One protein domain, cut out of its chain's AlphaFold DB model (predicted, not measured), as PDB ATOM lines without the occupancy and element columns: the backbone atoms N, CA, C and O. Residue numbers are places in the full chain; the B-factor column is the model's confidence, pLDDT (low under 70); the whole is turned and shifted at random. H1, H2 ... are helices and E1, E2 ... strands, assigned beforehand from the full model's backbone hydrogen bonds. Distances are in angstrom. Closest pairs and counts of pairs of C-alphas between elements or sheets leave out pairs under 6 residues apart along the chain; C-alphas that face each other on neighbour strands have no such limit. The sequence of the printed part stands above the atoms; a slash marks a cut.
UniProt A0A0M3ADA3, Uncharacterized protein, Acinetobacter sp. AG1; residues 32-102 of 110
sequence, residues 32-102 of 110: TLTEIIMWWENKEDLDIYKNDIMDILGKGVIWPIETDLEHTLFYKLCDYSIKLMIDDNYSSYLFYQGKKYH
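Overview. This is residues 32 to 102 of the 110 residues of an uncharacterized protein of Acinetobacter sp. AG1 (UniProt A0A0M3ADA3). A small sheet of three strands, E2, E3 and E4, has H1 lying lengthwise over one face, while H3 meets the sheet from the other face with its later residues and reaches away from it, residues 66 to 72 sticking out. H2 and E1 form a strip away from the sheet, and E1 leads toward the far end of H3. The printed part has 71 residues, with three named helices and four named strands in the order H1, H2, E1, H3, E2, E3, E4; the class is mixed, helices and strands. The sheet runs E2, E3, E4, antiparallel throughout. The whole is compact, with a radius of gyration of the C-alphas of 12.7 A, and spans 34 by 27 by 22 A.

Arrangement. H1, residues 33 to 42, is on the sheet of E2, residues 83 to 86, E3, residues 93 to 96, and E4, residues 99 to 101. Its height over the sheet is 9.7 A, and it runs along the strands, at 16 degrees to E3 on the local plane, which is only just fitted, to 6 C-alphas. It lies over E3, and only just not over E4, with 5 of its C-alphas falling on E3 and 2 on E4. The closest C-alphas of H1 and E3 are those of Trp 40 and Leu 94, 7.3 A apart. H2, residues 53 to 57, is not on the sheet; its closest C-alphas to E1, residues 61 to 64, are those of Met 54 and Ile 62, 7.3 A apart. E1 pairs with no named strand and is apart from E2, E3 and E4. H3, residues 68 to 80, is on the sheet; its closest C-alphas to E2 are those of Leu 77 and Lys 83, 7.6 A apart. With H3 on one face and H1 on the other, there are three layers, helices on both faces of a sheet. E2, E3 and E4 form a meander, each strand the antiparallel neighbour of the one before. In the hairpin of E2 and E3, N 83 and O 95 are within hydrogen-bond range at 2.9 A; in that of E3 and E4, N 101 and O 94 are at 2.8 A. Every O i to N i+4 pair is within hydrogen-bond range in H1 and H2; in H3, 8 of 9 are.

Along the chain. H1 begins at C-alpha 33, (113.434, 6.863, 84.422), and is 14.2 A long. H2 is 6.1 A long and E1 10.2 A. H3, 18.8 A long, begins at C-alpha 68, (105.350, -18.185, 75.114). E2 is 9.9 A long, E3 10.0 A and E4 6.5 A, ending at C-alpha 101, (105.496, 4.927, 92.984).

Size, cuts and confidence. The two C-alphas farthest apart are those of Asn 42 and Asp 68, 33.9 A. The printed part has no cut and no long link. Its mean pLDDT is 91.3, and no printed residue is under 70.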
ATOM      1  N   THR A  32     114.268   8.666  79.901       91.25
ATOM      2  CA  THR A  32     114.779   8.537  81.265       91.25
ATOM      3  C   THR A  32     113.747   7.981  82.242       91.25
ATOM      4  O   THR A  32     112.547   8.244  82.161       91.25
ATOM      5  N   LEU A  33     114.241   7.293  83.275       90.50
ATOM      6  CA  LEU A  33     113.434   6.863  84.422       90.50
ATOM      7  C   LEU A  33     112.672   8.031  85.075       90.50
ATOM      8  O   LEU A  33     111.532   7.866  85.503       90.50
ATOM      9  N   THR A  34     113.298   9.208  85.168       92.38
ATOM     10  CA  THR A  34     112.677  10.397  85.765       92.38
ATOM     11  C   THR A  34     111.453  10.846  84.977       92.38
ATOM     12  O   THR A  34     110.434  11.146  85.591       92.38
ATOM     13  N   GLU A  35     111.514  10.846  83.646       93.81
ATOM     14  CA  GLU A  35     110.366  11.190  82.804       93.81
ATOM     15  C   GLU A  35     109.215  10.201  82.977       93.81
ATOM     16  O   GLU A  35     108.071  10.626  83.110       93.81
ATOM     17  N   ILE A  36     109.514   8.901  83.066       94.00
ATOM     18  CA  ILE A  36     108.504   7.853  83.274       94.00
ATOM     19  C   ILE A  36     107.826   8.023  84.636       94.00
ATOM     20  O   ILE A  36     106.600   8.009  84.728       94.00
ATOM     21  N   ILE A  37     108.609   8.223  85.702       92.56
ATOM     22  CA  ILE A  37     108.067   8.459  87.046       92.56
ATOM     23  C   ILE A  37     107.231   9.740  87.064       92.56
ATOM     24  O   ILE A  37     106.119   9.731  87.584       92.56
ATOM     25  N   MET A  38     107.722  10.831  86.473       92.50
ATOM     26  CA  MET A  38     106.977  12.089  86.412       92.50
ATOM     27  C   MET A  38     105.680  11.944  85.618       92.50
ATOM     28  O   MET A  38     104.655  12.481  86.034       92.50
ATOM     29  N   TRP A  39     105.698  11.224  84.497       92.75
ATOM     30  CA  TRP A  39     104.494  10.904  83.739       92.75
ATOM     31  C   TRP A  39     103.498  10.131  84.606       92.75
ATOM     32  O   TRP A  39     102.346  10.547  84.719       92.75
ATOM     33  N   TRP A  40     103.953   9.075  85.281       93.44
ATOM     34  CA  TRP A  40     103.128   8.249  86.157       93.44
ATOM     35  C   TRP A  40     102.490   9.058  87.293       93.44
ATOM     36  O   TRP A  40     101.280   9.012  87.510       93.44
ATOM     37  N   GLU A  41     103.299   9.850  87.998       90.94
ATOM     38  CA  GLU A  41     102.862  10.665  89.130       90.94
ATOM     39  C   GLU A  41     101.893  11.777  88.719       90.94
ATOM     40  O   GLU A  41     101.110  12.229  89.549       90.94
ATOM     41  N   ASN A  42     101.907  12.216  87.457       90.44
ATOM     42  CA  ASN A  42     101.028  13.278  86.960       90.44
ATOM     43  C   ASN A  42      99.846  12.775  86.123       90.44
ATOM     44  O   ASN A  42      98.992  13.585  85.757       90.44
ATOM     45  N   LYS A  43      99.762  11.471  85.835       89.00
ATOM     46  CA  LYS A  43      98.660  10.900  85.058       89.00
ATOM     47  C   LYS A  43      97.344  11.037  85.834       89.00
ATOM     48  O   LYS A  43      97.229  10.590  86.979       89.00
ATOM     49  N   GLU A  44      96.380  11.721  85.215       85.56
ATOM     50  CA  GLU A  44      95.124  12.120  85.867       85.56
ATOM     51  C   GLU A  44      94.134  10.971  86.016       85.56
ATOM     52  O   GLU A  44      93.503  10.855  87.066       85.56
ATOM     53  N   ASP A  45      94.023  10.133  84.987       88.00
ATOM     54  CA  ASP A  45      93.120   8.991  84.952       88.00
ATOM     55  C   ASP A  45      93.834   7.776  84.341       88.00
ATOM     56  O   ASP A  45      94.473   7.874  83.288       88.00
ATOM     57  N   LEU A  46      93.754   6.660  85.060       90.25
ATOM     58  CA  LEU A  46      94.310   5.346  84.735       90.25
ATOM     59  C   LEU A  46      93.223   4.257  84.742       90.25
ATOM     60  O   LEU A  46      93.546   3.079  84.672       90.25
ATOM     61  N   ASP A  47      91.950   4.637  84.874       91.94
ATOM     62  CA  ASP A  47      90.826   3.707  84.975       91.94
ATOM     63  C   ASP A  47      90.569   2.997  83.637       91.94
ATOM     64  O   ASP A  47      90.033   3.600  82.698       91.94
ATOM     65  N   ILE A  48      90.945   1.714  83.564       93.56
ATOM     66  CA  ILE A  48      90.799   0.877  82.359       93.56
ATOM     67  C   ILE A  48      89.336   0.537  82.062       93.56
ATOM     68  O   ILE A  48      88.990   0.189  80.938       93.56
ATOM     69  N   TYR A  49      88.441   0.678  83.047       91.44
ATOM     70  CA  TYR A  49      87.005   0.485  82.846       91.44
ATOM     71  C   TYR A  49      86.350   1.703  82.179       91.44
ATOM     72  O   TYR A  49      85.169   1.656  81.818       91.44
ATOM     73  N   LYS A  50      87.095   2.806  82.029       91.62
ATOM     74  CA  LYS A  50      86.635   4.049  81.396       91.62
ATOM     75  C   LYS A  50      87.439   4.454  80.168       91.62
ATOM     76  O   LYS A  50      86.885   5.136  79.309       91.62
ATOM     77  N   ASN A  51      88.712   4.080  80.103       90.94
ATOM     78  CA  ASN A  51      89.648   4.541  79.084       90.94
ATOM     79  C   ASN A  51      90.322   3.358  78.390       90.94
ATOM     80  O   ASN A  51      90.593   2.336  79.017       90.94
ATOM     81  N   ASP A  52      90.643   3.527  77.109       90.75
ATOM     82  CA  ASP A  52      91.450   2.562  76.370       90.75
ATOM     83  C   ASP A  52      92.909   2.602  76.855       90.75
ATOM     84  O   ASP A  52      93.438   3.663  77.212       90.75
ATOM     85  N   ILE A  53      93.590   1.455  76.842       90.75
ATOM     86  CA  ILE A  53      94.997   1.371  77.240       90.75
ATOM     87  C   ILE A  53      95.901   2.266  76.379       90.75
ATOM     88  O   ILE A  53      96.870   2.836  76.884       90.75
ATOM     89  N   MET A  54      95.557   2.462  75.105       89.94
ATOM     90  CA  MET A  54      96.251   3.367  74.190       89.94
ATOM     91  C   MET A  54      96.148   4.825  74.653       89.94
ATOM     92  O   MET A  54      97.137   5.558  74.606       89.94
ATOM     93  N   ASP A  55      94.995   5.241  75.179       90.88
ATOM     94  CA  ASP A  55      94.792   6.587  75.734       90.88
ATOM     95  C   ASP A  55      95.500   6.756  77.093       90.88
ATOM     96  O   ASP A  55      96.016   7.831  77.448       90.88
ATOM     97  N   ILE A  56      95.578   5.668  77.862       92.25
ATOM     98  CA  ILE A  56      96.292   5.624  79.136       92.25
ATOM     99  C   ILE A  56      97.810   5.733  78.918       92.25
ATOM    100  O   ILE A  56      98.447   6.611  79.504       92.25
ATOM    101  N   LEU A  57      98.417   4.912  78.067       92.06
ATOM    102  CA  LEU A  57      99.874   4.915  77.875       92.06
ATOM    103  C   LEU A  57     100.337   6.029  76.917       92.06
ATOM    104  O   LEU A  57     101.381   6.646  77.132       92.06
ATOM    105  N   GLY A  58      99.533   6.387  75.916       85.25
ATOM    106  CA  GLY A  58      99.792   7.519  75.028       85.25
ATOM    107  C   GLY A  58     100.877   7.258  73.973       85.25
ATOM    108  O   GLY A  58     100.810   6.291  73.229       85.25
ATOM    109  N   LYS A  59     101.861   8.170  73.861       75.38
ATOM    110  CA  LYS A  59     102.758   8.382  72.692       75.38
ATOM    111  C   LYS A  59     103.772   7.259  72.360       75.38
ATOM    112  O   LYS A  59     104.695   7.515  71.590       75.38
ATOM    113  N   GLY A  60     103.645   6.070  72.939       87.12
ATOM    114  CA  GLY A  60     104.531   4.929  72.667       87.12
ATOM    115  C   GLY A  60     103.916   3.904  71.721       87.12
ATOM    116  O   GLY A  60     102.796   4.081  71.244       87.12
ATOM    117  N   VAL A  61     104.644   2.814  71.482       93.62
ATOM    118  CA  VAL A  61     104.108   1.640  70.783       93.62
ATOM    119  C   VAL A  61     103.697   0.612  71.827       93.62
ATOM    120  O   VAL A  61     104.472   0.278  72.719       93.62
ATOM    121  N   ILE A  62     102.461   0.133  71.736       94.62
ATOM    122  CA  ILE A  62     101.940  -0.924  72.601       94.62
ATOM    123  C   ILE A  62     101.781  -2.166  71.746       94.62
ATOM    124  O   ILE A  62     101.128  -2.112  70.701       94.62
ATOM    125  N   TRP A  63     102.352  -3.276  72.198       93.12
ATOM    126  CA  TRP A  63     102.147  -4.564  71.557       93.12
ATOM    127  C   TRP A  63     101.655  -5.610  72.566       93.12
ATOM    128  O   TRP A  63     102.237  -5.739  73.652       93.12
ATOM    129  N   PRO A  64     100.563  -6.329  72.245       93.62
ATOM    130  CA  PRO A  64     100.084  -7.429  73.069       93.62
ATOM    131  C   PRO A  64     101.082  -8.586  73.040       93.62
ATOM    132  O   PRO A  64     101.856  -8.739  72.093       93.62
ATOM    133  N   ILE A  65     101.065  -9.401  74.088       93.44
ATOM    134  CA  ILE A  65     101.853 -10.632  74.146       93.44
ATOM    135  C   ILE A  65     101.098 -11.749  73.427       93.44
ATOM    136  O   ILE A  65      99.946 -12.025  73.757       93.44
ATOM    137  N   GLU A  66     101.747 -12.414  72.471       92.38
ATOM    138  CA  GLU A  66     101.109 -13.449  71.646       92.38
ATOM    139  C   GLU A  66     101.800 -14.816  71.750       92.38
ATOM    140  O   GLU A  66     101.223 -15.840  71.377       92.38
ATOM    141  N   THR A  67     103.036 -14.860  72.256       93.56
ATOM    142  CA  THR A  67     103.861 -16.074  72.271       93.56
ATOM    143  C   THR A  67     104.421 -16.419  73.653       93.56
ATOM    144  O   THR A  67     104.690 -15.555  74.487       93.56
ATOM    145  N   ASP A  68     104.706 -17.706  73.878       94.50
ATOM    146  CA  ASP A  68     105.350 -18.185  75.114       94.50
ATOM    147  C   ASP A  68     106.726 -17.537  75.362       94.50
ATOM    148  O   ASP A  68     107.142 -17.318  76.507       94.50
ATOM    149  N   LEU A  69     107.455 -17.228  74.283       94.00
ATOM    150  CA  LEU A  69     108.756 -16.564  74.362       94.00
ATOM    151  C   LEU A  69     108.607 -15.123  74.862       94.00
ATOM    152  O   LEU A  69     109.391 -14.682  75.705       94.00
ATOM    153  N   GLU A  70     107.597 -14.410  74.375       94.31
ATOM    154  CA  GLU A  70     107.255 -13.062  74.825       94.31
ATOM    155  C   GLU A  70     106.776 -13.062  76.276       94.31
ATOM    156  O   GLU A  70     107.282 -12.267  77.060       94.31
ATOM    157  N   HIS A  71     105.920 -14.003  76.687       94.19
ATOM    158  CA  HIS A  71     105.560 -14.153  78.103       94.19
ATOM    159  C   HIS A  71     106.792 -14.394  78.984       94.19
ATOM    160  O   HIS A  71     106.949 -13.788  80.045       94.19
ATOM    161  N   THR A  72     107.718 -15.248  78.542       93.94
ATOM    162  CA  THR A  72     108.963 -15.498  79.284       93.94
ATOM    163  C   THR A  72     109.800 -14.222  79.419       93.94
ATOM    164  O   THR A  72     110.331 -13.933  80.494       93.94
ATOM    165  N   LEU A  73     109.915 -13.439  78.342       92.56
ATOM    166  CA  LEU A  73     110.597 -12.146  78.366       92.56
ATOM    167  C   LEU A  73     109.890 -11.154  79.298       92.56
ATOM    168  O   LEU A  73     110.556 -10.465  80.067       92.56
ATOM    169  N   PHE A  74     108.562 -11.113  79.272       94.69
ATOM    170  CA  PHE A  74     107.745 -10.222  80.085       94.69
ATOM    171  C   PHE A  74     108.002 -10.398  81.579       94.69
ATOM    172  O   PHE A  74     108.385  -9.445  82.261       94.69
ATOM    173  N   TYR A  75     107.883 -11.628  82.081       93.31
ATOM    174  CA  TYR A  75     108.120 -11.907  83.498       93.31
ATOM    175  C   TYR A  75     109.571 -11.665  83.900       93.31
ATOM    176  O   TYR A  75     109.827 -11.184  85.000       93.31
ATOM    177  N   LYS A  76     110.521 -11.896  82.988       92.00
ATOM    178  CA  LYS A  76     111.910 -11.505  83.216       92.00
ATOM    179  C   LYS A  76     112.039  -9.986  83.375       92.00
ATOM    180  O   LYS A  76     112.684  -9.532  84.313       92.00
ATOM    181  N   LEU A  77     111.424  -9.178  82.509       91.75
ATOM    182  CA  LEU A  77     111.477  -7.716  82.635       91.75
ATOM    183  C   LEU A  77     110.806  -7.212  83.921       91.75
ATOM    184  O   LEU A  77     111.317  -6.273  84.527       91.75
ATOM    185  N   CYS A  78     109.737  -7.862  84.389       90.81
ATOM    186  CA  CYS A  78     109.070  -7.531  85.655       90.81
ATOM    187  C   CYS A  78     109.979  -7.614  86.898       90.81
ATOM    188  O   CYS A  78     109.658  -6.995  87.922       90.81
ATOM    189  N   ASP A  79     111.079  -8.366  86.818       87.56
ATOM    190  CA  ASP A  79     112.057  -8.526  87.898       87.56
ATOM    191  C   ASP A  79     113.233  -7.543  87.796       87.56
ATOM    192  O   ASP A  79     113.820  -7.171  88.816       87.56
ATOM    193  N   TYR A  80     113.579  -7.106  86.579       84.62
ATOM    194  CA  TYR A  80     114.800  -6.333  86.311       84.62
ATOM    195  C   TYR A  80     114.559  -4.889  85.859       84.62
ATOM    196  O   TYR A  80     115.498  -4.093  85.880       84.62
ATOM    197  N   SER A  81     113.338  -4.530  85.465       89.38
ATOM    198  CA  SER A  81     112.995  -3.207  84.942       89.38
ATOM    199  C   SER A  81     111.852  -2.545  85.721       89.38
ATOM    200  O   SER A  81     111.392  -3.025  86.760       89.38
ATOM    201  N   ILE A  82     111.431  -1.378  85.240       93.19
ATOM    202  CA  ILE A  82     110.158  -0.765  85.588       93.19
ATOM    203  C   ILE A  82     109.053  -1.721  85.150       93.19
ATOM    204  O   ILE A  82     109.110  -2.269  84.056       93.19
ATOM    205  N   LYS A  83     108.022  -1.873  85.975       94.25
ATOM    206  CA  LYS A  83     106.769  -2.513  85.573       94.25
ATOM    207  C   LYS A  83     105.577  -1.656  85.943       94.25
ATOM    208  O   LYS A  83     105.594  -0.969  86.972       94.25
ATOM    209  N   LEU A  84     104.544  -1.741  85.115       95.38
ATOM    210  CA  LEU A  84     103.257  -1.107  85.353       95.38
ATOM    211  C   LEU A  84     102.197  -2.175  85.593       95.38
ATOM    212  O   LEU A  84     102.076  -3.125  84.827       95.38
ATOM    213  N   MET A  85     101.412  -1.987  86.646       94.56
ATOM    214  CA  MET A  85     100.126  -2.652  86.810       94.56
ATOM    215  C   MET A  85      99.058  -1.569  86.763       94.56
ATOM    216  O   MET A  85      99.113  -0.621  87.553       94.56
ATOM    217  N   ILE A  86      98.135  -1.682  85.816       94.38
ATOM    218  CA  ILE A  86      97.078  -0.704  85.579       94.38
ATOM    219  C   ILE A  86      95.731  -1.404  85.768       94.38
ATOM    220  O   ILE A  86      95.466  -2.447  85.187       94.38
ATOM    221  N   ASP A  87      94.894  -0.841  86.623       93.12
ATOM    222  CA  ASP A  87      93.557  -1.342  86.934       93.12
ATOM    223  C   ASP A  87      92.634  -0.130  87.100       93.12
ATOM    224  O   ASP A  87      92.010   0.315  86.139       93.12
ATOM    225  N   ASP A  88      92.657   0.522  88.262       90.94
ATOM    226  CA  ASP A  88      91.958   1.792  88.457       90.94
ATOM    227  C   ASP A  88      92.840   2.862  89.122       90.94
ATOM    228  O   ASP A  88      94.022   2.655  89.414       90.94
ATOM    229  N   ASN A  89      92.265   4.034  89.391       90.06
ATOM    230  CA  ASN A  89      92.958   5.148  90.052       90.06
ATOM    231  C   ASN A  89      93.367   4.880  91.523       90.06
ATOM    232  O   ASN A  89      93.891   5.755  92.213       90.06
ATOM    233  N   TYR A  90      93.107   3.695  92.062       85.94
ATOM    234  CA  TYR A  90      93.368   3.341  93.455       85.94
ATOM    235  C   TYR A  90      94.305   2.141  93.584       85.94
ATOM    236  O   TYR A  90      95.143   2.111  94.492       85.94
ATOM    237  N   SER A  91      94.186   1.164  92.689       88.88
ATOM    238  CA  SER A  91      94.949  -0.083  92.714       88.88
ATOM    239  C   SER A  91      96.171  -0.070  91.793       88.88
ATOM    240  O   SER A  91      97.116  -0.818  92.057       88.88
ATOM    241  N   SER A  92      96.217   0.812  90.788       92.00
ATOM    242  CA  SER A  92      97.326   0.900  89.828       92.00
ATOM    243  C   SER A  92      98.671   1.248  90.486       92.00
ATOM    244  O   SER A  92      98.746   1.996  91.471       92.00
ATOM    245  N   TYR A  93      99.775   0.718  89.951       92.38
ATOM    246  CA  TYR A  93     101.120   1.002  90.453       92.38
ATOM    247  C   TYR A  93     102.224   0.936  89.397       92.38
ATOM    248  O   TYR A  93     102.252   0.050  88.547       92.38
ATOM    249  N   LEU A  94     103.207   1.825  89.558       94.62
ATOM    250  CA  LEU A  94     104.528   1.705  88.957       94.62
ATOM    251  C   LEU A  94     105.478   1.137  90.006       94.62
ATOM    252  O   LEU A  94     105.539   1.628  91.139       94.62
ATOM    253  N   PHE A  95     106.223   0.100  89.637       93.81
ATOM    254  CA  PHE A  95     107.223  -0.514  90.501       93.81
ATOM    255  C   PHE A  95     108.586  -0.533  89.823       93.81
ATOM    256  O   PHE A  95     108.702  -0.911  88.662       93.81
ATOM    257  N   TYR A  96     109.618  -0.145  90.564       92.25
ATOM    258  CA  TYR A  96     110.997  -0.159  90.094       92.25
ATOM    259  C   TYR A  96     111.949  -0.382  91.273       92.25
ATOM    260  O   TYR A  96     111.838   0.296  92.293       92.25
ATOM    261  N   GLN A  97     112.869  -1.347  91.148       88.00
ATOM    262  CA  GLN A  97     113.910  -1.655  92.145       88.00
ATOM    263  C   GLN A  97     113.406  -1.751  93.601       88.00
ATOM    264  O   GLN A  97     113.968  -1.154  94.518       88.00
ATOM    265  N   GLY A  98     112.315  -2.483  93.841       87.25
ATOM    266  CA  GLY A  98     111.776  -2.644  95.198       87.25
ATOM    267  C   GLY A  98     110.886  -1.490  95.674       87.25
ATOM    268  O   GLY A  98     110.280  -1.592  96.740       87.25
ATOM    269  N   LYS A  99     110.783  -0.400  94.906       90.06
ATOM    270  CA  LYS A  99     110.017   0.794  95.264       90.06
ATOM    271  C   LYS A  99     108.738   0.901  94.435       90.06
ATOM    272  O   LYS A  99     108.765   0.806  93.210       90.06
ATOM    273  N   LYS A 100     107.623   1.159  95.121       91.19
ATOM    274  CA  LYS A 100     106.330   1.512  94.521       91.19
ATOM    275  C   LYS A 100     106.206   3.034  94.414       91.19
ATOM    276  O   LYS A 100     106.485   3.741  95.383       91.19
ATOM    277  N   TYR A 101     105.781   3.519  93.254       90.25
ATOM    278  CA  TYR A 101     105.496   4.927  92.984       90.25
ATOM    279  C   TYR A 101     103.985   5.104  92.855       90.25
ATOM    280  O   TYR A 101     103.308   4.344  92.157       90.25
ATOM    281  N   HIS A 102     103.440   6.079  93.574       84.50
ATOM    282  CA  HIS A 102     101.999   6.304  93.644       84.50
ATOM    283  C   HIS A 102     101.564   7.290  92.565       84.50
ATOM    284  O   HIS A 102     102.194   8.329  92.388       84.50
TER     285      HIS A 102